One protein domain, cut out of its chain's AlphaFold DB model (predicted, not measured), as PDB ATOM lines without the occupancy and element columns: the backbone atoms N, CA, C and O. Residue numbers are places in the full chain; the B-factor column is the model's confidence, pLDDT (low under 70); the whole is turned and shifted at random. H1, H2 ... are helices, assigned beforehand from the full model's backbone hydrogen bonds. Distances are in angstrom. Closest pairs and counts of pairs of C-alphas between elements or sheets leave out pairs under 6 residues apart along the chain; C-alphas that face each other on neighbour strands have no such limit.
ATOM      1  N   LEU A  53     331.441 298.170 347.672       68.06
ATOM      2  CA  LEU A  53     331.833 298.631 346.337       68.06
ATOM      3  C   LEU A  53     332.641 299.931 346.392       68.06
ATOM      4  O   LEU A  53     333.725 299.993 345.815       68.06
ATOM      5  N   ALA A  54     332.169 300.936 347.134       68.25
ATOM      6  CA  ALA A  54     332.869 302.212 347.283       68.25
ATOM      7  C   ALA A  54     334.261 302.041 347.924       68.25
ATOM      8  O   ALA A  54     335.243 302.631 347.469       68.25
ATOM      9  N   VAL A  55     334.370 301.193 348.952       70.69
ATOM     10  CA  VAL A  55     335.634 300.893 349.642       70.69
ATOM     11  C   VAL A  55     336.604 300.148 348.724       70.69
ATOM     12  O   VAL A  55     337.735 300.599 348.552       70.69
ATOM     13  N   THR A  56     336.176 299.051 348.098       73.62
ATOM     14  CA  THR A  56     337.020 298.264 347.184       73.62
ATOM     15  C   THR A  56     337.462 299.097 345.984       73.62
ATOM     16  O   THR A  56     338.638 299.078 345.618       73.62
ATOM     17  N   GLY A  57     336.549 299.886 345.413       75.88
ATOM     18  CA  GLY A  57     336.848 300.781 344.302       75.88
ATOM     19  C   GLY A  57     337.922 301.805 344.653       75.88
ATOM     20  O   GLY A  57     338.903 301.943 343.931       75.88
ATOM     21  N   ARG A  58     337.790 302.479 345.798       75.88
ATOM     22  CA  ARG A  58     338.716 303.546 346.196       75.88
ATOM     23  C   ARG A  58     340.076 303.048 346.683       75.88
ATOM     24  O   ARG A  58     341.057 303.772 346.567       75.88
ATOM     25  N   ILE A  59     340.137 301.863 347.280       76.31
ATOM     26  CA  ILE A  59     341.323 301.408 348.027       76.31
ATOM     27  C   ILE A  59     342.122 300.367 347.265       76.31
ATOM     28  O   ILE A  59     343.329 300.271 347.461       76.31
ATOM     29  N   VAL A  60     341.462 299.605 346.400       79.44
ATOM     30  CA  VAL A  60     342.110 298.557 345.616       79.44
ATOM     31  C   VAL A  60     342.128 298.953 344.150       79.44
ATOM     32  O   VAL A  60     343.201 299.127 343.586       79.44
ATOM     33  N   LEU A  61     340.957 299.164 343.539       84.50
ATOM     34  CA  LEU A  61     340.876 299.365 342.089       84.50
ATOM     35  C   LEU A  61     341.539 300.674 341.640       84.50
ATOM     36  O   LEU A  61     342.410 300.644 340.777       84.50
ATOM     37  N   ALA A  62     341.179 301.812 342.237       84.62
ATOM     38  CA  ALA A  62     341.708 303.110 341.824       84.62
ATOM     39  C   ALA A  62     343.237 303.233 342.011       84.62
ATOM     40  O   ALA A  62     343.896 303.666 341.068       84.62
ATOM     41  N   PRO A  63     343.846 302.814 343.143       87.12
ATOM     42  CA  PRO A  63     345.303 302.832 343.282       87.12
ATOM     43  C   PRO A  63     346.021 301.915 342.291       87.12
ATOM     44  O   PRO A  63     347.054 302.310 341.760       87.12
ATOM     45  N   LEU A  64     345.477 300.724 342.007       88.12
ATOM     46  CA  LEU A  64     346.055 299.813 341.012       88.12
ATOM     47  C   LEU A  64     345.991 300.399 339.599       88.12
ATOM     48  O   LEU A  64     346.966 300.290 338.862       88.12
ATOM     49  N   LEU A  65     344.882 301.048 339.235       87.81
ATOM     50  CA  LEU A  65     344.737 301.713 337.938       87.81
ATOM     51  C   LEU A  65     345.708 302.887 337.786       87.81
ATOM     52  O   LEU A  65     346.371 302.996 336.761       87.81
ATOM     53  N   VAL A  66     345.834 303.740 338.807       89.75
ATOM     54  CA  VAL A  66     346.796 304.857 338.784       89.75
ATOM     55  C   VAL A  66     348.230 304.336 338.708       89.75
ATOM     56  O   VAL A  66     349.016 304.847 337.917       89.75
ATOM     57  N   LEU A  67     348.560 303.288 339.473       90.38
ATOM     58  CA  LEU A  67     349.871 302.648 339.405       90.38
ATOM     59  C   LEU A  67     350.145 302.105 338.000       90.38
ATOM     60  O   LEU A  67     351.221 302.355 337.473       90.38
ATOM     61  N   LEU A  68     349.174 301.418 337.391       90.12
ATOM     62  CA  LEU A  68     349.292 300.901 336.032       90.12
ATOM     63  C   LEU A  68     349.536 302.029 335.032       90.12
ATOM     64  O   LEU A  68     350.438 301.906 334.215       90.12
ATOM     65  N   ILE A  69     348.801 303.141 335.106       89.94
ATOM     66  CA  ILE A  69     349.037 304.298 334.226       89.94
ATOM     67  C   ILE A  69     350.459 304.831 334.433       89.94
ATOM     68  O   ILE A  69     351.180 305.031 333.464       89.94
ATOM     69  N   PHE A  70     350.905 305.005 335.677       92.19
ATOM     70  CA  PHE A  70     352.230 305.565 335.968       92.19
ATOM     71  C   PHE A  70     353.392 304.650 335.571       92.19
ATOM     72  O   PHE A  70     354.478 305.157 335.309       92.19
ATOM     73  N   THR A  71     353.193 303.329 335.545       90.06
ATOM     74  CA  THR A  71     354.236 302.366 335.161       90.06
ATOM     75  C   THR A  71     354.191 301.968 333.690       90.06
ATOM     76  O   THR A  71     355.223 301.575 333.154       90.06
ATOM     77  N   SER A  72     353.027 302.045 333.037       89.81
ATOM     78  CA  SER A  72     352.856 301.684 331.619       89.81
ATOM     79  C   SER A  72     352.982 302.861 330.653       89.81
ATOM     80  O   SER A  72     353.078 302.636 329.450       89.81
ATOM     81  N   THR A  73     352.988 304.100 331.153       90.25
ATOM     82  CA  THR A  73     353.087 305.323 330.340       90.25
ATOM     83  C   THR A  73     354.259 306.193 330.786       90.25
ATOM     84  O   THR A  73     354.820 305.995 331.867       90.25
ATOM     85  N   ASN A  74     354.596 307.216 330.000       89.62
ATOM     86  CA  ASN A  74     355.649 308.168 330.351       89.62
ATOM     87  C   ASN A  74     355.176 309.257 331.327       89.62
ATOM     88  O   ASN A  74     355.909 310.216 331.564       89.62
ATOM     89  N   TYR A  75     353.986 309.118 331.931       92.50
ATOM     90  CA  TYR A  75     353.352 310.155 332.754       92.50
ATOM     91  C   TYR A  75     354.286 310.718 333.839       92.50
ATOM     92  O   TYR A  75     354.343 311.929 334.022       92.50
ATOM     93  N   MET A  76     355.060 309.865 334.521       89.75
ATOM     94  CA  MET A  76     356.029 310.286 335.552       89.75
ATOM     95  C   MET A  76     357.441 310.571 335.012       89.75
ATOM     96  O   MET A  76     358.268 311.122 335.737       89.75
ATOM     97  N   ASN A  77     357.717 310.226 333.751       88.31
ATOM     98  CA  ASN A  77     359.042 310.245 333.126       88.31
ATOM     99  C   ASN A  77     359.165 311.350 332.060       88.31
ATOM    100  O   ASN A  77     359.785 311.146 331.021       88.31
ATOM    101  N   GLY A  78     358.574 312.522 332.313       83.62
ATOM    102  CA  GLY A  78     358.691 313.678 331.415       83.62
ATOM    103  C   GLY A  78     357.778 313.620 330.188       83.62
ATOM    104  O   GLY A  78     358.208 313.977 329.097       83.62
ATOM    105  N   ALA A  79     356.530 313.173 330.357       90.38
ATOM    106  CA  ALA A  79     355.540 313.160 329.282       90.38
ATOM    107  C   ALA A  79     355.310 314.542 328.647       90.38
ATOM    108  O   ALA A  79     355.287 315.572 329.330       90.38
ATOM    109  N   ALA A  80     355.054 314.531 327.340       93.06
ATOM    110  CA  ALA A  80     354.607 315.692 326.589       93.06
ATOM    111  C   ALA A  80     353.076 315.826 326.631       93.06
ATOM    112  O   ALA A  80     352.335 314.852 326.787       93.06
ATOM    113  N   PHE A  81     352.597 317.059 326.497       94.00
ATOM    114  CA  PHE A  81     351.175 317.380 326.428       94.00
ATOM    115  C   PHE A  81     350.551 316.937 325.097       94.00
ATOM    116  O   PHE A  81     349.414 316.461 325.075       94.00
ATOM    117  N   PHE A  82     351.311 317.073 324.011       94.75
ATOM    118  CA  PHE A  82     350.904 316.750 322.649       94.75
ATOM    119  C   PHE A  82     351.803 315.680 322.035       94.75
ATOM    120  O   PHE A  82     352.915 315.459 322.514       94.75
ATOM    121  N   ILE A  83     351.304 315.024 320.989       92.06
ATOM    122  CA  ILE A  83     352.103 314.122 320.160       92.06
ATOM    123  C   ILE A  83     353.233 314.893 319.469       92.06
ATOM    124  O   ILE A  83     353.052 316.033 319.028       92.06
ATOM    125  N   ALA A 410     355.916 320.336 328.120       92.25
ATOM    126  CA  ALA A 410     355.970 319.451 329.278       92.25
ATOM    127  C   ALA A 410     354.602 319.342 329.975       92.25
ATOM    128  O   ALA A 410     353.950 320.346 330.283       92.25
ATOM    129  N   LEU A 411     354.184 318.114 330.275       93.88
ATOM    130  CA  LEU A 411     352.954 317.840 331.002       93.88
ATOM    131  C   LEU A 411     353.162 318.013 332.515       93.88
ATOM    132  O   LEU A 411     354.042 317.405 333.121       93.88
ATOM    133  N   SER A 412     352.304 318.804 333.164       92.06
ATOM    134  CA  SER A 412     352.293 318.909 334.628       92.06
ATOM    135  C   SER A 412     351.706 317.647 335.265       92.06
ATOM    136  O   SER A 412     350.523 317.367 335.095       92.06
ATOM    137  N   VAL A 413     352.485 316.927 336.074       92.31
ATOM    138  CA  VAL A 413     352.023 315.730 336.816       92.31
ATOM    139  C   VAL A 413     351.139 316.052 338.033       92.31
ATOM    140  O   VAL A 413     350.722 315.151 338.765       92.31
ATOM    141  N   LEU A 414     350.859 317.336 338.288       93.00
ATOM    142  CA  LEU A 414     350.151 317.807 339.481       93.00
ATOM    143  C   LEU A 414     348.795 317.103 339.700       93.00
ATOM    144  O   LEU A 414     348.591 316.609 340.812       93.00
ATOM    145  N   PRO A 415     347.883 316.987 338.710       94.38
ATOM    146  CA  PRO A 415     346.607 316.298 338.919       94.38
ATOM    147  C   PRO A 415     346.765 314.835 339.344       94.38
ATOM    148  O   PRO A 415     346.088 314.393 340.277       94.38
ATOM    149  N   GLY A 416     347.699 314.100 338.730       92.56
ATOM    150  CA  GLY A 416     348.013 312.721 339.106       92.56
ATOM    151  C   GLY A 416     348.548 312.619 340.534       92.56
ATOM    152  O   GLY A 416     348.093 311.779 341.312       92.56
ATOM    153  N   MET A 417     349.444 313.526 340.934       91.50
ATOM    154  CA  MET A 417     349.978 313.560 342.301       91.50
ATOM    155  C   MET A 417     348.903 313.883 343.343       91.50
ATOM    156  O   MET A 417     348.864 313.250 344.401       91.50
ATOM    157  N   VAL A 418     347.999 314.822 343.051       91.19
ATOM    158  CA  VAL A 418     346.868 315.131 343.937       91.19
ATOM    159  C   VAL A 418     345.930 313.928 344.056       91.19
ATOM    160  O   VAL A 418     345.516 313.579 345.165       91.19
ATOM    161  N   MET A 419     345.647 313.233 342.952       90.12
ATOM    162  CA  MET A 419     344.846 312.011 342.978       90.12
ATOM    163  C   MET A 419     345.493 310.927 343.847       90.12
ATOM    164  O   MET A 419     344.819 310.360 344.710       90.12
ATOM    165  N   VAL A 420     346.801 310.680 343.706       88.50
ATOM    166  CA  VAL A 420     347.537 309.734 344.564       88.50
ATOM    167  C   VAL A 420     347.430 310.124 346.034       88.50
ATOM    168  O   VAL A 420     347.138 309.267 346.866       88.50
ATOM    169  N   GLN A 421     347.602 311.404 346.371       85.12
ATOM    170  CA  GLN A 421     347.448 311.876 347.749       85.12
ATOM    171  C   GLN A 421     346.037 311.603 348.287       85.12
ATOM    172  O   GLN A 421     345.889 311.080 349.394       85.12
ATOM    173  N   MET A 422     344.993 311.884 347.501       82.62
ATOM    174  CA  MET A 422     343.599 311.628 347.881       82.62
ATOM    175  C   MET A 422     343.293 310.138 348.096       82.62
ATOM    176  O   MET A 422     342.527 309.784 349.010       82.62
ATOM    177  N   LEU A 423     343.877 309.268 347.268       83.38
ATOM    178  CA  LEU A 423     343.743 307.814 347.364       83.38
ATOM    179  C   LEU A 423     344.525 307.257 348.559       83.38
ATOM    180  O   LEU A 423     343.930 306.578 349.395       83.38
ATOM    181  N   LEU A 424     345.810 307.603 348.702       74.94
ATOM    182  CA  LEU A 424     346.684 307.160 349.796       74.94
ATOM    183  C   LEU A 424     346.096 307.521 351.157       74.94
ATOM    184  O   LEU A 424     346.004 306.684 352.053       74.94
ATOM    185  N   MET A 425     345.630 308.757 351.298       69.75
ATOM    186  CA  MET A 425     344.983 309.206 352.520       69.75
ATOM    187  C   MET A 425     343.692 308.401 352.808       69.75
ATOM    188  O   MET A 425     343.323 308.212 353.968       69.75
ATOM    189  N   GLY A 426     343.022 307.874 351.772       68.06
ATOM    190  CA  GLY A 426     341.865 306.983 351.903       68.06
ATOM    191  C   GLY A 426     342.259 305.592 352.401       68.06
ATOM    192  O   GLY A 426     341.599 305.047 353.284       68.06
ATOM    193  N   VAL A 427     343.377 305.053 351.900       68.06
ATOM    194  CA  VAL A 427     343.969 303.789 352.369       68.06
ATOM    195  C   VAL A 427     344.399 303.896 353.834       68.06
ATOM    196  O   VAL A 427     344.049 303.033 354.639       68.06
ATOM    197  N   ILE A 428     345.103 304.973 354.205       63.66
ATOM    198  CA  ILE A 428     345.537 305.233 355.588       63.66
ATOM    199  C   ILE A 428     344.325 305.299 356.513       63.66
ATOM    200  O   ILE A 428     344.312 304.656 357.565       63.66
ATOM    201  N   SER A 429     343.276 306.014 356.098       59.00
ATOM    202  CA  SER A 429     342.050 306.061 356.879       59.00
ATOM    203  C   SER A 429     341.401 304.688 357.030       59.00
ATOM    204  O   SER A 429     340.900 304.387 358.110       59.00
ATOM    205  N   LEU A 430     341.368 303.859 355.985       60.31
ATOM    206  CA  LEU A 430     340.810 302.514 356.097       60.31
ATOM    207  C   LEU A 430     341.623 301.667 357.077       60.31
ATOM    208  O   LEU A 430     341.041 301.026 357.950       60.31
ATOM    209  N   TYR A 431     342.952 301.686 356.961       57.66
ATOM    210  CA  TYR A 431     343.851 300.947 357.846       57.66
ATOM    211  C   TYR A 431     343.637 301.328 359.316       57.66
ATOM    212  O   TYR A 431     343.505 300.451 360.172       57.66
ATOM    213  N   GLN A 432     343.518 302.628 359.597       53.97
ATOM    214  CA  GLN A 432     343.303 303.151 360.948       53.97
ATOM    215  C   GLN A 432     341.984 302.682 361.582       53.97
ATOM    216  O   GLN A 432     341.883 302.676 362.805       53.97
ATOM    217  N   ILE A 433     340.999 302.239 360.796       52.53
ATOM    218  CA  ILE A 433     339.668 301.864 361.296       52.53
ATOM    219  C   ILE A 433     339.422 300.350 361.194       52.53
ATOM    220  O   ILE A 433     338.816 299.760 362.091       52.53
ATOM    221  N   MET A 434     339.915 299.680 360.145       47.03
ATOM    222  CA  MET A 434     339.805 298.220 359.996       47.03
ATOM    223  C   MET A 434     340.648 297.447 361.010       47.03
ATOM    224  O   MET A 434     340.262 296.338 361.389       47.03
ATOM    225  N   SER A 435     341.721 298.046 361.535       45.03
ATOM    226  CA  SER A 435     342.444 297.530 362.707       45.03
ATOM    227  C   SER A 435     341.524 297.277 363.919       45.03
ATOM    228  O   SER A 435     341.882 296.519 364.821       45.03
ATOM    229  N   HIS A 436     340.301 297.827 363.925       49.25
ATOM    230  CA  HIS A 436     339.368 297.771 365.050       49.25
ATOM    231  C   HIS A 436     338.147 296.844 364.882       49.25
ATOM    232  O   HIS A 436     337.295 296.820 365.773       49.25
ATOM    233  N   LYS A 437     338.046 296.023 363.817       47.78
ATOM    234  CA  LYS A 437     336.933 295.053 363.594       47.78
ATOM    235  C   LYS A 437     335.521 295.653 363.817       47.78
ATOM    236  O   LYS A 437     334.627 294.975 364.342       47.78
ATOM    237  N   ARG A 438     335.319 296.931 363.478       51.38
ATOM    238  CA  ARG A 438     334.042 297.666 363.595       51.38
ATOM    239  C   ARG A 438     333.541 298.102 362.209       51.38
ATOM    240  O   ARG A 438     334.251 297.950 361.224       51.38
ATOM    241  N   SER A 439     332.270 298.510 362.148       51.28
ATOM    242  CA  SER A 439     331.435 298.649 360.938       51.28
ATOM    243  C   SER A 439     332.125 299.318 359.735       51.28
ATOM    244  O   SER A 439     332.686 300.401 359.873       51.28
ATOM    245  N   VAL A 440     331.966 298.717 358.542       50.47
ATOM    246  CA  VAL A 440     332.423 299.229 357.224       50.47
ATOM    247  C   VAL A 440     331.859 300.628 356.911       50.47
ATOM    248  O   VAL A 440     332.442 301.410 356.160       50.47
ATOM    249  N   LEU A 441     330.742 300.987 357.538       49.25
ATOM    250  CA  LEU A 441     330.141 302.308 357.403       49.25
ATOM    251  C   LEU A 441     330.941 303.405 358.127       49.25
ATOM    252  O   LEU A 441     331.048 304.534 357.654       49.25
ATOM    253  N   LEU A 442     331.551 303.056 359.261       49.91
ATOM    254  CA  LEU A 442     332.342 303.978 360.071       49.91
ATOM    255  C   LEU A 442     333.663 304.341 359.389       49.91
ATOM    256  O   LEU A 442     334.131 305.476 359.488       49.91
ATOM    257  N   THR A 443     334.216 303.376 358.645       49.19
ATOM    258  CA  THR A 443     335.407 303.533 357.804       49.19
ATOM    259  C   THR A 443     335.282 304.692 356.821       49.19
ATOM    260  O   THR A 443     336.231 305.443 356.621       49.19
ATOM    261  N   GLN A 444     334.090 304.886 356.258       49.19
ATOM    262  CA  GLN A 444     333.833 305.946 355.286       49.19
ATOM    263  C   GLN A 444     333.717 307.318 355.954       49.19
ATOM    264  O   GLN A 444     334.230 308.311 355.436       49.19
ATOM    265  N   ILE A 445     333.076 307.418 357.119       50.88
ATOM    266  CA  ILE A 445     332.817 308.718 357.750       50.88
ATOM    267  C   ILE A 445     334.076 309.301 358.409       50.88
ATOM    268  O   ILE A 445     334.340 310.496 358.291       50.88
ATOM    269  N   TRP A 446     334.915 308.465 359.014       48.62
ATOM    270  CA  TRP A 446     336.166 308.921 359.623       48.62
ATOM    271  C   TRP A 446     337.230 309.303 358.570       48.62
ATOM    272  O   TRP A 446     337.915 310.311 358.739       48.62
ATOM    273  N   ALA A 447     337.265 308.614 357.416       46.72
ATOM    274  CA  ALA A 447     338.064 309.028 356.250       46.72
ATOM    275  C   ALA A 447     337.743 310.447 355.789       46.72
ATOM    276  O   ALA A 447     338.609 311.185 355.339       46.72
ATOM    277  N   TYR A 448     336.500 310.879 355.956       50.09
ATOM    278  CA  TYR A 448     336.086 312.210 355.551       50.09
ATOM    279  C   TYR A 448     336.562 313.309 356.506       50.09
ATOM    280  O   TYR A 448     337.074 314.323 356.041       50.09
ATOM    281  N   ARG A 449     336.493 313.120 357.831       51.03
ATOM    282  CA  ARG A 449     336.995 314.147 358.763       51.03
ATOM    283  C   ARG A 449     338.520 314.212 358.838       51.03
ATOM    284  O   ARG A 449     339.049 315.317 358.930       51.03
ATOM    285  N   CYS A 450     339.224 313.081 358.742       44.56
ATOM    286  CA  CYS A 450     340.690 313.078 358.782       44.56
ATOM    287  C   CYS A 450     341.338 313.523 357.458       44.56
ATOM    288  O   CYS A 450     342.440 314.062 357.495       44.56
ATOM    289  N   GLN A 451     340.675 313.356 356.302       43.91
ATOM    290  CA  GLN A 451     341.250 313.749 355.006       43.91
ATOM    291  C   GLN A 451     340.815 315.127 354.490       43.91
ATOM    292  O   GLN A 451     341.606 315.791 353.828       43.91
ATOM    293  N   ASN A 452     339.567 315.556 354.713       51.12
ATOM    294  CA  ASN A 452     338.908 316.394 353.703       51.12
ATOM    295  C   ASN A 452     338.458 317.801 354.127       51.12
ATOM    296  O   ASN A 452     338.103 318.579 353.258       51.12
ATOM    297  N   GLY A 453     338.516 318.209 355.395       53.31
ATOM    298  CA  GLY A 453     338.048 319.563 355.752       53.31
ATOM    299  C   GLY A 453     338.931 320.697 355.200       53.31
ATOM    300  O   GLY A 453     338.440 321.648 354.600       53.31
ATOM    301  N   ARG A 454     340.251 320.600 355.411       59.44
ATOM    302  CA  ARG A 454     341.217 321.658 355.047       59.44
ATOM    303  C   ARG A 454     341.938 321.386 353.726       59.44
ATOM    304  O   ARG A 454     342.111 322.305 352.935       59.44
ATOM    305  N   MET A 455     342.308 320.129 353.466       71.56
ATOM    306  CA  MET A 455     343.051 319.761 352.255       71.56
ATOM    307  C   MET A 455     342.192 319.803 350.987       71.56
ATOM    308  O   MET A 455     342.725 320.108 349.931       71.56
ATOM    309  N   GLN A 456     340.870 319.589 351.073       75.69
ATOM    310  CA  GLN A 456     339.991 319.697 349.898       75.69
ATOM    311  C   GLN A 456     340.027 321.085 349.268       75.69
ATOM    312  O   GLN A 456     340.058 321.203 348.053       75.69
ATOM    313  N   VAL A 457     340.070 322.149 350.068       80.31
ATOM    314  CA  VAL A 457     340.159 323.505 349.508       80.31
ATOM    315  C   VAL A 457     341.461 323.674 348.719       80.31
ATOM    316  O   VAL A 457     341.443 324.261 347.641       80.31
ATOM    317  N   LEU A 458     342.565 323.102 349.210       84.81
ATOM    318  CA  LEU A 458     343.855 323.129 348.521       84.81
ATOM    319  C   LEU A 458     343.842 322.280 347.246       84.81
ATOM    320  O   LEU A 458     344.278 322.769 346.211       84.81
ATOM    321  N   TYR A 459     343.299 321.060 347.288       88.75
ATOM    322  CA  TYR A 459     343.171 320.202 346.105       88.75
ATOM    323  C   TYR A 459     342.307 320.847 345.027       88.75
ATOM    324  O   TYR A 459     342.687 320.861 343.857       88.75
ATOM    325  N   LEU A 460     341.175 321.439 345.425       90.44
ATOM    326  CA  LEU A 460     340.317 322.167 344.501       90.44
ATOM    327  C   LEU A 460     341.067 323.353 343.901       90.44
ATOM    328  O   LEU A 460     341.040 323.509 342.688       90.44
ATOM    329  N   ALA A 461     341.765 324.154 344.708       90.44
ATOM    330  CA  ALA A 461     342.528 325.298 344.213       90.44
ATOM    331  C   ALA A 461     343.642 324.876 343.240       90.44
ATOM    332  O   ALA A 461     343.746 325.443 342.155       90.44
ATOM    333  N   GLN A 462     344.428 323.852 343.589       92.62
ATOM    334  CA  GLN A 462     345.511 323.321 342.756       92.62
ATOM    335  C   GLN A 462     345.002 322.828 341.401       92.62
ATOM    336  O   GLN A 462     345.551 323.191 340.363       92.62
ATOM    337  N   VAL A 463     343.934 322.031 341.397       95.00
ATOM    338  CA  VAL A 463     343.393 321.473 340.154       95.00
ATOM    339  C   VAL A 463     342.602 322.504 339.358       95.00
ATOM    340  O   VAL A 463     342.688 322.504 338.137       95.00
ATOM    341  N   THR A 464     341.906 323.436 340.013       95.12
ATOM    342  CA  THR A 464     341.270 324.571 339.322       95.12
ATOM    343  C   THR A 464     342.321 325.423 338.619       95.12
ATOM    344  O   THR A 464     342.130 325.776 337.463       95.12
ATOM    345  N   TYR A 465     343.445 325.711 339.284       94.62
ATOM    346  CA  TYR A 465     344.558 326.441 338.680       94.62
ATOM    347  C   TYR A 465     345.137 325.695 337.472       94.62
ATOM    348  O   TYR A 465     345.299 326.296 336.415       94.62
ATOM    349  N   HIS A 466     345.381 324.385 337.595       95.06
ATOM    350  CA  HIS A 466     345.845 323.547 336.482       95.06
ATOM    351  C   HIS A 466     344.876 323.572 335.295       95.06
ATOM    352  O   HIS A 466     345.284 323.867 334.177       95.06
ATOM    353  N   LEU A 467     343.586 323.315 335.537       95.06
ATOM    354  CA  LEU A 467     342.560 323.333 334.492       95.06
ATOM    355  C   LEU A 467     342.438 324.713 333.848       95.06
ATOM    356  O   LEU A 467     342.256 324.794 332.639       95.06
ATOM    357  N   ALA A 468     342.563 325.786 334.634       92.69
ATOM    358  CA  ALA A 468     342.473 327.141 334.124       92.69
ATOM    359  C   ALA A 468     343.669 327.518 333.250       92.69
ATOM    360  O   ALA A 468     343.476 328.059 332.165       92.69
ATOM    361  N   PHE A 469     344.881 327.204 333.705       91.00
ATOM    362  CA  PHE A 469     346.120 327.559 333.021       91.00
ATOM    363  C   PHE A 469     346.382 326.694 331.781       91.00
ATOM    364  O   PHE A 469     346.836 327.200 330.763       91.00
ATOM    365  N   SER A 470     346.060 325.399 331.837       93.06
ATOM    366  CA  SER A 470     346.232 324.466 330.713       93.06
ATOM    367  C   SER A 470     344.993 324.352 329.819       93.06
ATOM    368  O   SER A 470     344.986 323.532 328.904       93.06
ATOM    369  N   SER A 471     343.952 325.156 330.069       92.25
ATOM    370  CA  SER A 471     342.682 325.140 329.329       92.25
ATOM    371  C   SER A 471     342.902 325.232 327.820       92.25
ATOM    372  O   SER A 471     342.417 324.382 327.079       92.25
ATOM    373  N   ASP A 472     343.666 326.231 327.376       89.94
ATOM    374  CA  ASP A 472     343.911 326.479 325.952       89.94
ATOM    375  C   ASP A 472     344.646 325.312 325.294       89.94
ATOM    376  O   ASP A 472     344.344 324.965 324.160       89.94
ATOM    377  N   LEU A 473     345.561 324.659 326.017       92.88
ATOM    378  CA  LEU A 473     346.294 323.503 325.504       92.88
ATOM    379  C   LEU A 473     345.383 322.280 325.361       92.88
ATOM    380  O   LEU A 473     345.448 321.584 324.351       92.88
ATOM    381  N   TYR A 474     344.508 322.025 326.341       93.38
ATOM    382  CA  TYR A 474     343.530 320.937 326.242       93.38
ATOM    383  C   TYR A 474     342.557 321.166 325.091       93.38
ATOM    384  O   TYR A 474     342.298 320.237 324.333       93.38
ATOM    385  N   TYR A 475     342.046 322.388 324.933       91.19
ATOM    386  CA  TYR A 475     341.174 322.711 323.809       91.19
ATOM    387  C   TYR A 475     341.897 322.623 322.475       91.19
ATOM    388  O   TYR A 475     341.339 322.041 321.554       91.19
ATOM    389  N   LEU A 476     343.126 323.138 322.381       90.44
ATOM    390  CA  LEU A 476     343.937 323.027 321.173       90.44
ATOM    391  C   LEU A 476     344.105 321.556 320.791       90.44
ATOM    392  O   LEU A 476     343.763 321.186 319.678       90.44
ATOM    393  N   GLY A 477     344.520 320.703 321.731       91.12
ATOM    394  CA  GLY A 477     344.742 319.282 321.464       91.12
ATOM    395  C   GLY A 477     343.471 318.485 321.186       91.12
ATOM    396  O   GLY A 477     343.523 317.543 320.404       91.12
ATOM    397  N   LEU A 478     342.330 318.836 321.790       89.94
ATOM    398  CA  LEU A 478     341.034 318.229 321.452       89.94
ATOM    399  C   LEU A 478     340.550 318.687 320.073       89.94
ATOM    400  O   LEU A 478     340.073 317.872 319.288       89.94
ATOM    401  N   ALA A 479     340.692 319.976 319.756       86.69
ATOM    402  CA  ALA A 479     340.294 320.535 318.470       86.69
ATOM    403  C   ALA A 479     341.125 319.952 317.321       86.69
ATOM    404  O   ALA A 479     340.581 319.645 316.262       86.69
ATOM    405  N   THR A 480     342.423 319.739 317.536       85.50
ATOM    406  CA  THR A 480     343.344 319.222 316.517       85.50
ATOM    407  C   THR A 480     343.625 317.729 316.641       85.50
ATOM    408  O   THR A 480     344.319 317.192 315.791       85.50
ATOM    409  N   GLY A 481     343.110 317.021 317.645       88.31
ATOM    410  CA  GLY A 481     343.349 315.585 317.829       88.31
ATOM    411  C   GLY A 481     344.818 315.219 318.102       88.31
ATOM    412  O   GLY A 481     345.319 314.234 317.560       88.31
ATOM    413  N   THR A 482     345.541 316.036 318.874       91.62
ATOM    414  CA  THR A 482     346.985 315.866 319.137       91.62
ATOM    415  C   THR A 482     347.324 315.568 320.595       91.62
ATOM    416  O   THR A 482     348.495 315.601 320.964       91.62
ATOM    417  N   LEU A 483     346.340 315.278 321.453       93.88
ATOM    418  CA  LEU A 483     346.614 314.944 322.854       93.88
ATOM    419  C   LEU A 483     347.331 313.595 322.995       93.88
ATOM    420  O   LEU A 483     346.903 312.587 322.432       93.88
ATOM    421  N   THR A 484     348.356 313.550 323.848       94.31
ATOM    422  CA  THR A 484     348.971 312.283 324.270       94.31
ATOM    423  C   THR A 484     348.054 311.487 325.196       94.31
ATOM    424  O   THR A 484     347.127 312.020 325.822       94.31
ATOM    425  N   VAL A 485     348.345 310.192 325.352       93.38
ATOM    426  CA  VAL A 485     347.654 309.321 326.320       93.38
ATOM    427  C   VAL A 485     347.815 309.864 327.738       93.38
ATOM    428  O   VAL A 485     346.870 309.874 328.528       93.38
ATOM    429  N   GLU A 486     349.006 310.360 328.049       94.50
ATOM    430  CA  GLU A 486     349.357 310.960 329.324       94.50
ATOM    431  C   GLU A 486     348.577 312.251 329.566       94.50
ATOM    432  O   GLU A 486     348.086 312.459 330.677       94.50
ATOM    433  N   SER A 487     348.391 313.089 328.542       95.50
ATOM    434  CA  SER A 487     347.575 314.301 328.639       95.50
ATOM    435  C   SER A 487     346.097 313.983 328.877       95.50
ATOM    436  O   SER A 487     345.467 314.590 329.751       95.50
ATOM    437  N   VAL A 488     345.561 312.957 328.206       95.38
ATOM    438  CA  VAL A 488     344.204 312.437 328.452       95.38
ATOM    439  C   VAL A 488     344.057 311.903 329.881       95.38
ATOM    440  O   VAL A 488     343.080 312.225 330.569       95.38
ATOM    441  N   ALA A 489     345.033 311.132 330.369       94.81
ATOM    442  CA  ALA A 489     345.057 310.678 331.758       94.81
ATOM    443  C   ALA A 489     345.096 311.871 332.723       94.81
ATOM    444  O   ALA A 489     344.351 311.905 333.702       94.81
ATOM    445  N   ASN A 490     345.886 312.898 332.407       95.88
ATOM    446  CA  ASN A 490     346.003 314.100 333.218       95.88
ATOM    447  C   ASN A 490     344.684 314.873 333.326       95.88
ATOM    448  O   ASN A 490     344.276 315.259 334.423       95.88
ATOM    449  N   LEU A 491     343.991 315.057 332.198       96.25
ATOM    450  CA  LEU A 491     342.677 315.693 332.161       96.25
ATOM    451  C   LEU A 491     341.644 314.876 332.943       96.25
ATOM    452  O   LEU A 491     340.862 315.438 333.707       96.25
ATOM    453  N   THR A 492     341.688 313.548 332.819       95.69
ATOM    454  CA  THR A 492     340.826 312.629 333.576       95.69
ATOM    455  C   THR A 492     341.059 312.760 335.084       95.69
ATOM    456  O   THR A 492     340.102 312.877 335.853       95.69
ATOM    457  N   PHE A 493     342.318 312.790 335.528       95.38
ATOM    458  CA  PHE A 493     342.665 313.001 336.936       95.38
ATOM    459  C   PHE A 493     342.213 314.379 337.423       95.38
ATOM    460  O   PHE A 493     341.631 314.485 338.503       95.38
ATOM    461  N   GLY A 494     342.412 315.420 336.610       95.56
ATOM    462  CA  GLY A 494     341.928 316.771 336.888       95.56
ATOM    463  C   GLY A 494     340.411 316.811 337.064       95.56
ATOM    464  O   GLY A 494     339.919 317.332 338.064       95.56
ATOM    465  N   PHE A 495     339.664 316.183 336.156       96.12
ATOM    466  CA  PHE A 495     338.211 316.066 336.252       96.12
ATOM    467  C   PHE A 495     337.781 315.351 337.540       96.12
ATOM    468  O   PHE A 495     336.956 315.881 338.285       96.12
ATOM    469  N   PHE A 496     338.359 314.181 337.839       94.00
ATOM    470  CA  PHE A 496     338.033 313.414 339.043       94.00
ATOM    471  C   PHE A 496     338.285 314.227 340.314       94.00
ATOM    472  O   PHE A 496     337.385 314.375 341.145       94.00
ATOM    473  N   VAL A 497     339.494 314.778 340.468       93.12
ATOM    474  CA  VAL A 497     339.875 315.541 341.662       93.12
ATOM    475  C   VAL A 497     338.987 316.769 341.816       93.12
ATOM    476  O   VAL A 497     338.484 317.010 342.918       93.12
ATOM    477  N   PHE A 498     338.758 317.522 340.736       95.12
ATOM    478  CA  PHE A 498     337.896 318.699 340.758       95.12
ATOM    479  C   PHE A 498     336.473 318.317 341.161       95.12
ATOM    480  O   PHE A 498     335.980 318.807 342.175       95.12
ATOM    481  N   SER A 499     335.835 317.408 340.415       93.88
ATOM    482  CA  SER A 499     334.444 316.993 340.625       93.88
ATOM    483  C   SER A 499     334.240 316.466 342.039       93.88
ATOM    484  O   SER A 499     333.355 316.923 342.769       93.88
ATOM    485  N   TYR A 500     335.095 315.532 342.464       88.81
ATOM    486  CA  TYR A 500     335.020 314.933 343.790       88.81
ATOM    487  C   TYR A 500     335.118 315.993 344.886       88.81
ATOM    488  O   TYR A 500     334.342 315.982 345.843       88.81
ATOM    489  N   THR A 501     336.073 316.909 344.767       87.62
ATOM    490  CA  THR A 501     336.365 317.894 345.806       87.62
ATOM    491  C   THR A 501     335.321 319.006 345.845       87.62
ATOM    492  O   THR A 501     334.827 319.342 346.920       87.62
ATOM    493  N   TYR A 502     334.930 319.527 344.682       90.12
ATOM    494  CA  TYR A 502     333.922 320.572 344.536       90.12
ATOM    495  C   TYR A 502     332.573 320.148 345.121       90.12
ATOM    496  O   TYR A 502     332.039 320.840 345.988       90.12
ATOM    497  N   ILE A 503     332.054 318.981 344.727       87.19
ATOM    498  CA  ILE A 503     330.745 318.505 345.197       87.19
ATOM    499  C   ILE A 503     330.757 318.204 346.696       87.19
ATOM    500  O   ILE A 503     329.806 318.546 347.405       87.19
ATOM    501  N   ASN A 504     331.853 317.643 347.213       80.38
ATOM    502  CA  ASN A 504     331.997 317.416 348.649       80.38
ATOM    503  C   ASN A 504     332.022 318.727 349.451       80.38
ATOM    504  O   ASN A 504     331.395 318.798 350.511       80.38
ATOM    505  N   LEU A 505     332.698 319.767 348.952       79.50
ATOM    506  CA  LEU A 505     332.726 321.090 349.582       79.50
ATOM    507  C   LEU A 505     331.376 321.808 349.482       79.50
ATOM    508  O   LEU A 505     330.940 322.422 350.457       79.50
ATOM    509  N   LEU A 506     330.699 321.716 348.335       79.38
ATOM    510  CA  LEU A 506     329.383 322.315 348.116       79.38
ATOM    511  C   LEU A 506     328.348 321.718 349.072       79.38
ATOM    512  O   LEU A 506     327.640 322.462 349.754       79.38
ATOM    513  N   LYS A 507     328.326 320.386 349.217       73.25
ATOM    514  CA  LYS A 507     327.453 319.726 350.194       73.25
ATOM    515  C   LYS A 507     327.807 320.136 351.626       73.25
ATOM    516  O   LYS A 507     326.901 320.471 352.381       73.25
ATOM    517  N   ALA A 508     329.096 320.225 351.973       66.81
ATOM    518  CA  ALA A 508     329.539 320.655 353.304       66.81
ATOM    519  C   ALA A 508     329.163 322.110 353.659       66.81
ATOM    520  O   ALA A 508     328.971 322.419 354.835       66.81
ATOM    521  N   ARG A 509     329.078 323.015 352.669       64.56
ATOM    522  CA  ARG A 509     328.761 324.446 352.865       64.56
ATOM    523  C   ARG A 509     327.279 324.796 352.757       64.56
ATOM    524  O   ARG A 509     326.914 325.891 353.170       64.56
ATOM    525  N   SER A 510     326.430 323.898 352.264       59.47
ATOM    526  CA  SER A 510     324.983 324.118 352.069       59.47
ATOM    527  C   SER A 510     324.150 324.314 353.359       59.47
ATOM    528  O   SER A 510     322.937 324.146 353.348       59.47
ATOM    529  N   GLY A 511     324.771 324.666 354.491       43.38
ATOM    530  CA  GLY A 511     324.103 324.877 355.783       43.38
ATOM    531  C   GLY A 511     323.768 323.583 356.532       43.38
ATOM    532  O   GLY A 511     323.687 323.580 357.757       43.38
ATOM    533  N   GLU A 512     323.696 322.457 355.826       42.75
ATOM    534  CA  GLU A 512     323.780 321.123 356.408       42.75
ATOM    535  C   GLU A 512     325.261 320.764 356.631       42.75
ATOM    536  O   GLU A 512     325.850 320.011 355.861       42.75
ATOM    537  N   GLN A 513     325.877 321.192 357.742       41.75
ATOM    538  CA  GLN A 513     327.084 320.516 358.279       41.75
ATOM    539  C   GLN A 513     326.788 319.059 358.727       41.75
ATOM    540  O   GLN A 513     327.492 318.492 359.559       41.75
ATOM    541  N   GLN A 514     325.725 318.461 358.193       51.25
ATOM    542  CA  GLN A 514     325.170 317.163 358.514       51.25
ATOM    543  C   GLN A 514     325.603 316.197 357.415       51.25
ATOM    544  O   GLN A 514     325.280 316.388 356.243       51.25
ATOM    545  N   LEU A 515     326.367 315.159 357.761       51.66
ATOM    546  CA  LEU A 515     326.722 314.129 356.782       51.66
ATOM    547  C   LEU A 515     325.468 313.359 356.337       51.66
ATOM    548  O   LEU A 515     324.930 312.566 357.105       51.66
ATOM    549  N   ASP A 516     325.060 313.529 355.077       61.97
ATOM    550  CA  ASP A 516     324.066 312.671 354.424       61.97
ATOM    551  C   ASP A 516     324.737 311.389 353.903       61.97
ATOM    552  O   ASP A 516     325.455 311.375 352.895       61.97
ATOM    553  N   ARG A 517     324.504 310.290 354.625       65.50
ATOM    554  CA  ARG A 517     325.017 308.952 354.308       65.50
ATOM    555  C   ARG A 517     324.562 308.453 352.931       65.50
ATOM    556  O   ARG A 517     325.362 307.832 352.232       65.50
ATOM    557  N   HIS A 518     323.308 308.697 352.550       70.38
ATOM    558  CA  HIS A 518     322.731 308.209 351.290       70.38
ATOM    559  C   HIS A 518     323.309 308.986 350.110       70.38
ATOM    560  O   HIS A 518     323.847 308.370 349.190       70.38
ATOM    561  N   PHE A 519     323.300 310.317 350.257       76.88
ATOM    562  CA  PHE A 519     324.257 311.267 349.698       76.88
ATOM    563  C   PHE A 519     325.511 310.640 349.091       76.88
ATOM    564  O   PHE A 519     325.739 310.424 347.897       76.88
ATOM    565  N   ARG A 520     326.374 310.377 350.054       73.88
ATOM    566  CA  ARG A 520     327.778 310.141 349.848       73.88
ATOM    567  C   ARG A 520     328.074 308.757 349.305       73.88
ATOM    568  O   ARG A 520     328.958 308.629 348.466       73.88
ATOM    569  N   LEU A 521     327.343 307.741 349.763       72.06
ATOM    570  CA  LEU A 521     327.501 306.384 349.247       72.06
ATOM    571  C   LEU A 521     327.222 306.350 347.743       72.06
ATOM    572  O   LEU A 521     327.967 305.739 346.980       72.06
ATOM    573  N   THR A 522     326.174 307.060 347.330       80.62
ATOM    574  CA  THR A 522     325.800 307.206 345.927       80.62
ATOM    575  C   THR A 522     326.873 307.972 345.165       80.62
ATOM    576  O   THR A 522     327.346 307.476 344.150       80.62
ATOM    577  N   TRP A 523     327.332 309.122 345.676       85.12
ATOM    578  CA  TRP A 523     328.374 309.919 345.020       85.12
ATOM    579  C   TRP A 523     329.700 309.164 344.842       85.12
ATOM    580  O   TRP A 523     330.240 309.128 343.740       85.12
ATOM    581  N   GLU A 524     330.212 308.511 345.892       80.19
ATOM    582  CA  GLU A 524     331.456 307.728 345.816       80.19
ATOM    583  C   GLU A 524     331.318 306.543 344.848       80.19
ATOM    584  O   GLU A 524     332.242 306.266 344.084       80.19
ATOM    585  N   THR A 525     330.155 305.883 344.819       80.50
ATOM    586  CA  THR A 525     329.884 304.795 343.864       80.50
ATOM    587  C   THR A 525     329.803 305.318 342.431       80.50
ATOM    588  O   THR A 525     330.373 304.718 341.524       80.50
ATOM    589  N   MET A 526     329.145 306.459 342.213       86.56
ATOM    590  CA  MET A 526     329.055 307.085 340.894       86.56
ATOM    591  C   MET A 526     330.432 307.494 340.370       86.56
ATOM    592  O   MET A 526     330.691 307.315 339.188       86.56
ATOM    593  N   GLN A 527     331.344 307.973 341.219       86.75
ATOM    594  CA  GLN A 527     332.695 308.367 340.797       86.75
ATOM    595  C   GLN A 527     333.535 307.203 340.240       86.75
ATOM    596  O   GLN A 527     334.348 307.421 339.339       86.75
ATOM    597  N   ILE A 528     333.296 305.970 340.708       82.62
ATOM    598  CA  ILE A 528     333.904 304.746 340.151       82.62
ATOM    599  C   ILE A 528     333.447 304.499 338.706       82.62
ATOM    600  O   ILE A 528     334.187 303.896 337.940       82.62
ATOM    601  N   ILE A 529     332.256 304.967 338.329       86.94
ATOM    602  CA  ILE A 529     331.695 304.807 336.980       86.94
ATOM    603  C   ILE A 529     332.045 306.018 336.108       86.94
ATOM    604  O   ILE A 529     332.519 305.862 334.989       86.94
ATOM    605  N   ILE A 530     331.862 307.229 336.640       90.88
ATOM    606  CA  ILE A 530     332.093 308.489 335.926       90.88
ATOM    607  C   ILE A 530     333.544 308.586 335.448       90.88
ATOM    608  O   ILE A 530     333.773 308.952 334.300       90.88
ATOM    609  N   THR A 531     334.520 308.252 336.298       90.38
ATOM    610  CA  THR A 531     335.940 308.449 335.962       90.38
ATOM    611  C   THR A 531     336.381 307.576 334.776       90.38
ATOM    612  O   THR A 531     336.924 308.136 333.824       90.38
ATOM    613  N   PRO A 532     336.101 306.254 334.745       89.94
ATOM    614  CA  PRO A 532     336.313 305.443 333.548       89.94
ATOM    615  C   PRO A 532     335.525 305.931 332.334       89.94
ATOM    616  O   PRO A 532     336.094 305.976 331.254       89.94
ATOM    617  N   CYS A 533     334.261 306.345 332.485       93.06
ATOM    618  CA  CYS A 533     333.484 306.867 331.356       93.06
ATOM    619  C   CYS A 533     334.134 308.109 330.728       93.06
ATOM    620  O   CYS A 533     334.223 308.187 329.506       93.06
ATOM    621  N   VAL A 534     334.619 309.051 331.544       94.00
ATOM    622  CA  VAL A 534     335.352 310.235 331.065       94.00
ATOM    623  C   VAL A 534     336.654 309.824 330.378       94.00
ATOM    624  O   VAL A 534     336.928 310.301 329.282       94.00
ATOM    625  N   ALA A 535     337.416 308.899 330.969       93.06
ATOM    626  CA  ALA A 535     338.654 308.395 330.377       93.06
ATOM    627  C   ALA A 535     338.408 307.730 329.014       93.06
ATOM    628  O   ALA A 535     339.088 308.040 328.041       93.06
ATOM    629  N   THR A 536     337.416 306.840 328.929       93.88
ATOM    630  CA  THR A 536     337.044 306.139 327.696       93.88
ATOM    631  C   THR A 536     336.556 307.113 326.631       93.88
ATOM    632  O   THR A 536     336.979 306.995 325.485       93.88
ATOM    633  N   LEU A 537     335.727 308.094 326.999       93.56
ATOM    634  CA  LEU A 537     335.261 309.121 326.070       93.56
ATOM    635  C   LEU A 537     336.441 309.922 325.510       93.56
ATOM    636  O   LEU A 537     336.592 309.994 324.295       93.56
ATOM    637  N   LEU A 538     337.309 310.456 326.376       93.88
ATOM    638  CA  LEU A 538     338.474 311.238 325.954       93.88
ATOM    639  C   LEU A 538     339.444 310.414 325.097       93.88
ATOM    640  O   LEU A 538     339.925 310.912 324.087       93.88
ATOM    641  N   LEU A 539     339.699 309.152 325.455       92.44
ATOM    642  CA  LEU A 539     340.541 308.260 324.654       92.44
ATOM    643  C   LEU A 539     339.931 307.973 323.280       92.44
ATOM    644  O   LEU A 539     340.670 307.942 322.303       92.44
ATOM    645  N   SER A 540     338.609 307.797 323.195       90.00
ATOM    646  CA  SER A 540     337.929 307.501 321.927       90.00
ATOM    647  C   SER A 540     337.984 308.650 320.920       90.00
ATOM    648  O   SER A 540     337.918 308.403 319.722       90.00
ATOM    649  N   VAL A 541     338.140 309.888 321.397       86.88
ATOM    650  CA  VAL A 541     338.154 311.091 320.552       86.88
ATOM    651  C   VAL A 541     339.528 311.748 320.444       86.88
ATOM    652  O   VAL A 541     339.652 312.765 319.775       86.88
ATOM    653  N   ARG A 542     340.572 311.198 321.080       87.12
ATOM    654  CA  ARG A 542     341.880 311.870 321.204       87.12
ATOM    655  C   ARG A 542     342.566 312.159 319.863       87.12
ATOM    656  O   ARG A 542     343.269 313.151 319.757       87.12
ATOM    657  N   GLU A 543     342.380 311.274 318.881       82.06
ATOM    658  CA  GLU A 543     342.934 311.361 317.516       82.06
ATOM    659  C   GLU A 543     341.904 311.932 316.527       82.06
ATOM    660  O   GLU A 543     342.179 312.160 315.351       82.06
ATOM    661  N   THR A 544     340.684 312.195 316.997       79.56
ATOM    662  CA  THR A 544     339.661 312.860 316.197       79.56
ATOM    663  C   THR A 544     339.817 314.364 316.372       79.56
ATOM    664  O   THR A 544     339.862 314.866 317.491       79.56
ATOM    665  N   SER A 545     339.888 315.101 315.267       77.75
ATOM    666  CA  SER A 545     339.834 316.562 315.317       77.75
ATOM    667  C   SER A 545     338.414 316.987 315.694       77.75
ATOM    668  O   SER A 545     337.491 316.875 314.888       77.75
ATOM    669  N   LEU A 546     338.222 317.425 316.940       82.94
ATOM    670  CA  LEU A 546     336.943 317.926 317.446       82.94
ATOM    671  C   LEU A 546     336.836 319.435 317.220       82.94
ATOM    672  O   LEU A 546     336.681 320.225 318.153       82.94
ATOM    673  N   ASN A 580     336.690 328.928 329.715       92.31
ATOM    674  CA  ASN A 580     337.752 328.156 330.337       92.31
ATOM    675  C   ASN A 580     337.280 326.747 330.740       92.31
ATOM    676  O   ASN A 580     336.179 326.568 331.271       92.31
ATOM    677  N   LEU A 581     338.142 325.746 330.564       91.94
ATOM    678  CA  LEU A 581     337.855 324.348 330.873       91.94
ATOM    679  C   LEU A 581     337.448 324.124 332.337       91.94
ATOM    680  O   LEU A 581     336.590 323.287 332.611       91.94
ATOM    681  N   ALA A 582     337.977 324.903 333.287       93.62
ATOM    682  CA  ALA A 582     337.568 324.829 334.691       93.62
ATOM    683  C   ALA A 582     336.068 325.131 334.886       93.62
ATOM    684  O   ALA A 582     335.421 324.513 335.732       93.62
ATOM    685  N   VAL A 583     335.494 326.037 334.083       94.00
ATOM    686  CA  VAL A 583     334.056 326.355 334.105       94.00
ATOM    687  C   VAL A 583     333.242 325.204 333.515       94.00
ATOM    688  O   VAL A 583     332.222 324.822 334.085       94.00
ATOM    689  N   VAL A 584     333.710 324.594 332.424       92.75
ATOM    690  CA  VAL A 584     333.054 323.417 331.828       92.75
ATOM    691  C   VAL A 584     333.022 322.257 332.823       92.75
ATOM    692  O   VAL A 584     331.964 321.679 333.081       92.75
ATOM    693  N   VAL A 585     334.158 321.965 333.465       94.94
ATOM    694  CA  VAL A 585     334.251 320.926 334.498       94.94
ATOM    695  C   VAL A 585     333.347 321.251 335.693       94.94
ATOM    696  O   VAL A 585     332.696 320.345 336.213       94.94
ATOM    697  N   LEU A 586     333.235 322.519 336.105       95.44
ATOM    698  CA  LEU A 586     332.311 322.963 337.155       95.44
ATOM    699  C   LEU A 586     330.847 322.659 336.807       95.44
ATOM    700  O   LEU A 586     330.130 322.087 337.633       95.44
ATOM    701  N   VAL A 587     330.402 323.013 335.599       95.25
ATOM    702  CA  VAL A 587     329.022 322.781 335.144       95.25
ATOM    703  C   VAL A 587     328.717 321.284 335.109       95.25
ATOM    704  O   VAL A 587     327.746 320.847 335.729       95.25
ATOM    705  N   ILE A 588     329.584 320.483 334.479       94.56
ATOM    706  CA  ILE A 588     329.420 319.022 334.405       94.56
ATOM    707  C   ILE A 588     329.388 318.412 335.812       94.56
ATOM    708  O   ILE A 588     328.498 317.619 336.127       94.56
ATOM    709  N   SER A 589     330.309 318.819 336.692       95.19
ATOM    710  CA  SER A 589     330.358 318.338 338.079       95.19
ATOM    711  C   SER A 589     329.069 318.663 338.833       95.19
ATOM    712  O   SER A 589     328.550 317.813 339.553       95.19
ATOM    713  N   THR A 590     328.522 319.868 338.643       93.81
ATOM    714  CA  THR A 590     327.264 320.307 339.267       93.81
ATOM    715  C   THR A 590     326.088 319.447 338.811       93.81
ATOM    716  O   THR A 590     325.329 318.962 339.651       93.81
ATOM    717  N   VAL A 591     325.965 319.194 337.505       94.69
ATOM    718  CA  VAL A 591     324.919 318.322 336.942       94.69
ATOM    719  C   VAL A 591     325.026 316.907 337.517       94.69
ATOM    720  O   VAL A 591     324.036 316.363 338.009       94.69
ATOM    721  N   LEU A 592     326.229 316.329 337.545       93.19
ATOM    722  CA  LEU A 592     326.468 315.008 338.136       93.19
ATOM    723  C   LEU A 592     326.138 314.976 339.636       93.19
ATOM    724  O   LEU A 592     325.555 314.004 340.121       93.19
ATOM    725  N   GLY A 593     326.458 316.046 340.369       89.12
ATOM    726  CA  GLY A 593     326.100 316.208 341.776       89.12
ATOM    727  C   GLY A 593     324.586 316.247 342.005       89.12
ATOM    728  O   GLY A 593     324.087 315.600 342.926       89.12
ATOM    729  N   LEU A 594     323.831 316.931 341.142       89.75
ATOM    730  CA  LEU A 594     322.364 316.950 341.191       89.75
ATOM    731  C   LEU A 594     321.760 315.569 340.902       89.75
ATOM    732  O   LEU A 594     320.838 315.147 341.603       89.75
ATOM    733  N   ILE A 595     322.309 314.828 339.934       90.44
ATOM    734  CA  ILE A 595     321.891 313.446 339.642       90.44
ATOM    735  C   ILE A 595     322.134 312.548 340.859       90.44
ATOM    736  O   ILE A 595     321.255 311.774 341.250       90.44
ATOM    737  N   ALA A 596     323.298 312.672 341.501       87.56
ATOM    738  CA  ALA A 596     323.613 311.925 342.713       87.56
ATOM    739  C   ALA A 596     322.657 312.270 343.864       87.56
ATOM    740  O   ALA A 596     322.219 311.376 344.593       87.56
ATOM    741  N   PHE A 597     322.279 313.544 344.004       85.62
ATOM    742  CA  PHE A 597     321.299 313.999 344.991       85.62
ATOM    743  C   PHE A 597     319.914 313.393 344.748       85.62
ATOM    744  O   PHE A 597     319.349 312.774 345.650       85.62
ATOM    745  N   ALA A 598     319.404 313.476 343.518       86.69
ATOM    746  CA  ALA A 598     318.122 312.885 343.144       86.69
ATOM    747  C   ALA A 598     318.108 311.360 343.357       86.69
ATOM    748  O   ALA A 598     317.176 310.814 343.949       86.69
ATOM    749  N   THR A 599     319.174 310.673 342.942       85.25
ATOM    750  CA  THR A 599     319.324 309.219 343.111       85.25
ATOM    751  C   THR A 599     319.324 308.834 344.588       85.25
ATOM    752  O   THR A 599     318.613 307.916 344.999       85.25
ATOM    753  N   SER A 600     320.060 309.579 345.410       82.19
ATOM    754  CA  SER A 600     320.121 309.349 346.855       82.19
ATOM    755  C   SER A 600     318.766 309.553 347.526       82.19
ATOM    756  O   SER A 600     318.365 308.733 348.353       82.19
ATOM    757  N   PHE A 601     318.023 310.588 347.125       82.06
ATOM    758  CA  PHE A 601     316.671 310.850 347.613       82.06
ATOM    759  C   PHE A 601     315.705 309.701 347.281       82.06
ATOM    760  O   PHE A 601     314.932 309.258 348.135       82.06
ATOM    761  N   ILE A 602     315.782 309.152 346.064       81.56
ATOM    762  CA  ILE A 602     314.982 307.990 345.647       81.56
ATOM    763  C   ILE A 602     315.331 306.755 346.489       81.56
ATOM    764  O   ILE A 602     314.425 306.060 346.963       81.56
ATOM    765  N   ILE A 603     316.625 306.488 346.705       75.38
ATOM    766  CA  ILE A 603     317.097 305.363 347.527       75.38
ATOM    767  C   ILE A 603     316.583 305.499 348.964       75.38
ATOM    768  O   ILE A 603     316.040 304.536 349.506       75.38
ATOM    769  N   GLN A 604     316.691 306.688 349.559       73.25
ATOM    770  CA  GLN A 604     316.231 306.959 350.922       73.25
ATOM    771  C   GLN A 604     314.710 306.777 351.055       73.25
ATOM    772  O   GLN A 604     314.229 306.167 352.011       73.25
ATOM    773  N   LYS A 605     313.925 307.256 350.080       77.38
ATOM    774  CA  LYS A 605     312.462 307.089 350.079       77.38
ATOM    775  C   LYS A 605     312.062 305.614 349.968       77.38
ATOM    776  O   LYS A 605     311.142 305.174 350.659       77.38
ATOM    777  N   ARG A 606     312.766 304.836 349.139       70.44
ATOM    778  CA  ARG A 606     312.546 303.389 349.001       70.44
ATOM    779  C   ARG A 606     312.965 302.607 350.246       70.44
ATOM    780  O   ARG A 606     312.241 301.690 350.624       70.44
ATOM    781  N   SER A 607     314.074 302.964 350.901       66.06
ATOM    782  CA  SER A 607     314.499 302.280 352.130       66.06
ATOM    783  C   SER A 607     313.493 302.497 353.257       66.06
ATOM    784  O   SER A 607     313.048 301.521 353.850       66.06
ATOM    785  N   LYS A 608     313.037 303.741 353.469       65.12
ATOM    786  CA  LYS A 608     312.001 304.073 354.463       65.12
ATOM    787  C   LYS A 608     310.685 303.344 354.182       65.12
ATOM    788  O   LYS A 608     310.037 302.855 355.100       65.12
ATOM    789  N   HIS A 609     310.298 303.219 352.911       61.34
ATOM    790  CA  HIS A 609     309.117 302.446 352.524       61.34
ATOM    791  C   HIS A 609     309.260 300.949 352.854       61.34
ATOM    792  O   HIS A 609     308.332 300.347 353.388       61.34
TER     793      HIS A 609
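What this domain is: This is residues 53 to 83, 410 to 546 and 580 to 609 of the 752 residues of an uncharacterized protein of Phytophthora sojae (strain P6497) (UniProt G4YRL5). An elongated bundle of helices is built round H6, with H2, H4, H7 and H8 packed on it and H1 over H2 and H7. The short H3 packs on H2 towards one end, and the short H5 lies at the other. The printed part has 198 residues, with eight named helices, H1 to H8 in chain order, and no named strand: all helix. It is compact, with a radius of gyration of the C-alphas of 17.3 A and spans of 52 by 34 by 28 A.

How they stand to each other: The longest helix, H8, residues 581 to 609, touches H7, residues 517 to 541, at a steep tilt of 41 degrees, opposite ways; the closest C-alphas, of His 518 and Ser 600, are 5.3 A apart. H6, residues 485 to 509, touches H8 at Ser 499 and Ser 589, closest C-alphas 5.0 A apart, and forms a helical hairpin with H7 at a shallow tilt of 23 degrees. H4, residues 455 to 469, touches H6 at Leu 460 and Phe 498, closest C-alphas 5.6 A apart. H2, residues 414 to 434, touches H6 with residues 415 to 419 alone, and H3, residues 440 to 451, at Ser 429 and Ala 447, closest C-alphas 5.0 A apart. H1, residues 53 to 72, touches H7 with residues 53 to 58 alone and is apart from H8. H5, residues 471 to 480, and H8 only just touch, with 3 pairs of C-alphas within 8 A. Every O i to N i+4 pair is within hydrogen-bond range in H2, H4, H5, H6 and H8, against 14 of 16 in H1, 6 of 8 in H3 and 18 of 21 in H7.

Where its parts are: H1 begins at C-alpha 53 (331.833, 298.631, 346.337), and H8, 42.1 A long, ends at C-alpha 609 (309.117, 302.446, 352.524). H7 measures 36.3 A, with a kink of 29 degrees near residue 528, and H6 35.9 A.

The domain as a whole: Residues 84 to 409 and 547 to 579 are not printed; the C-alpha gaps are 11.2 A and 16.5 A. No link printed whole is long. The pLDDT is under 70 in 45 residues, among them 425 to 454.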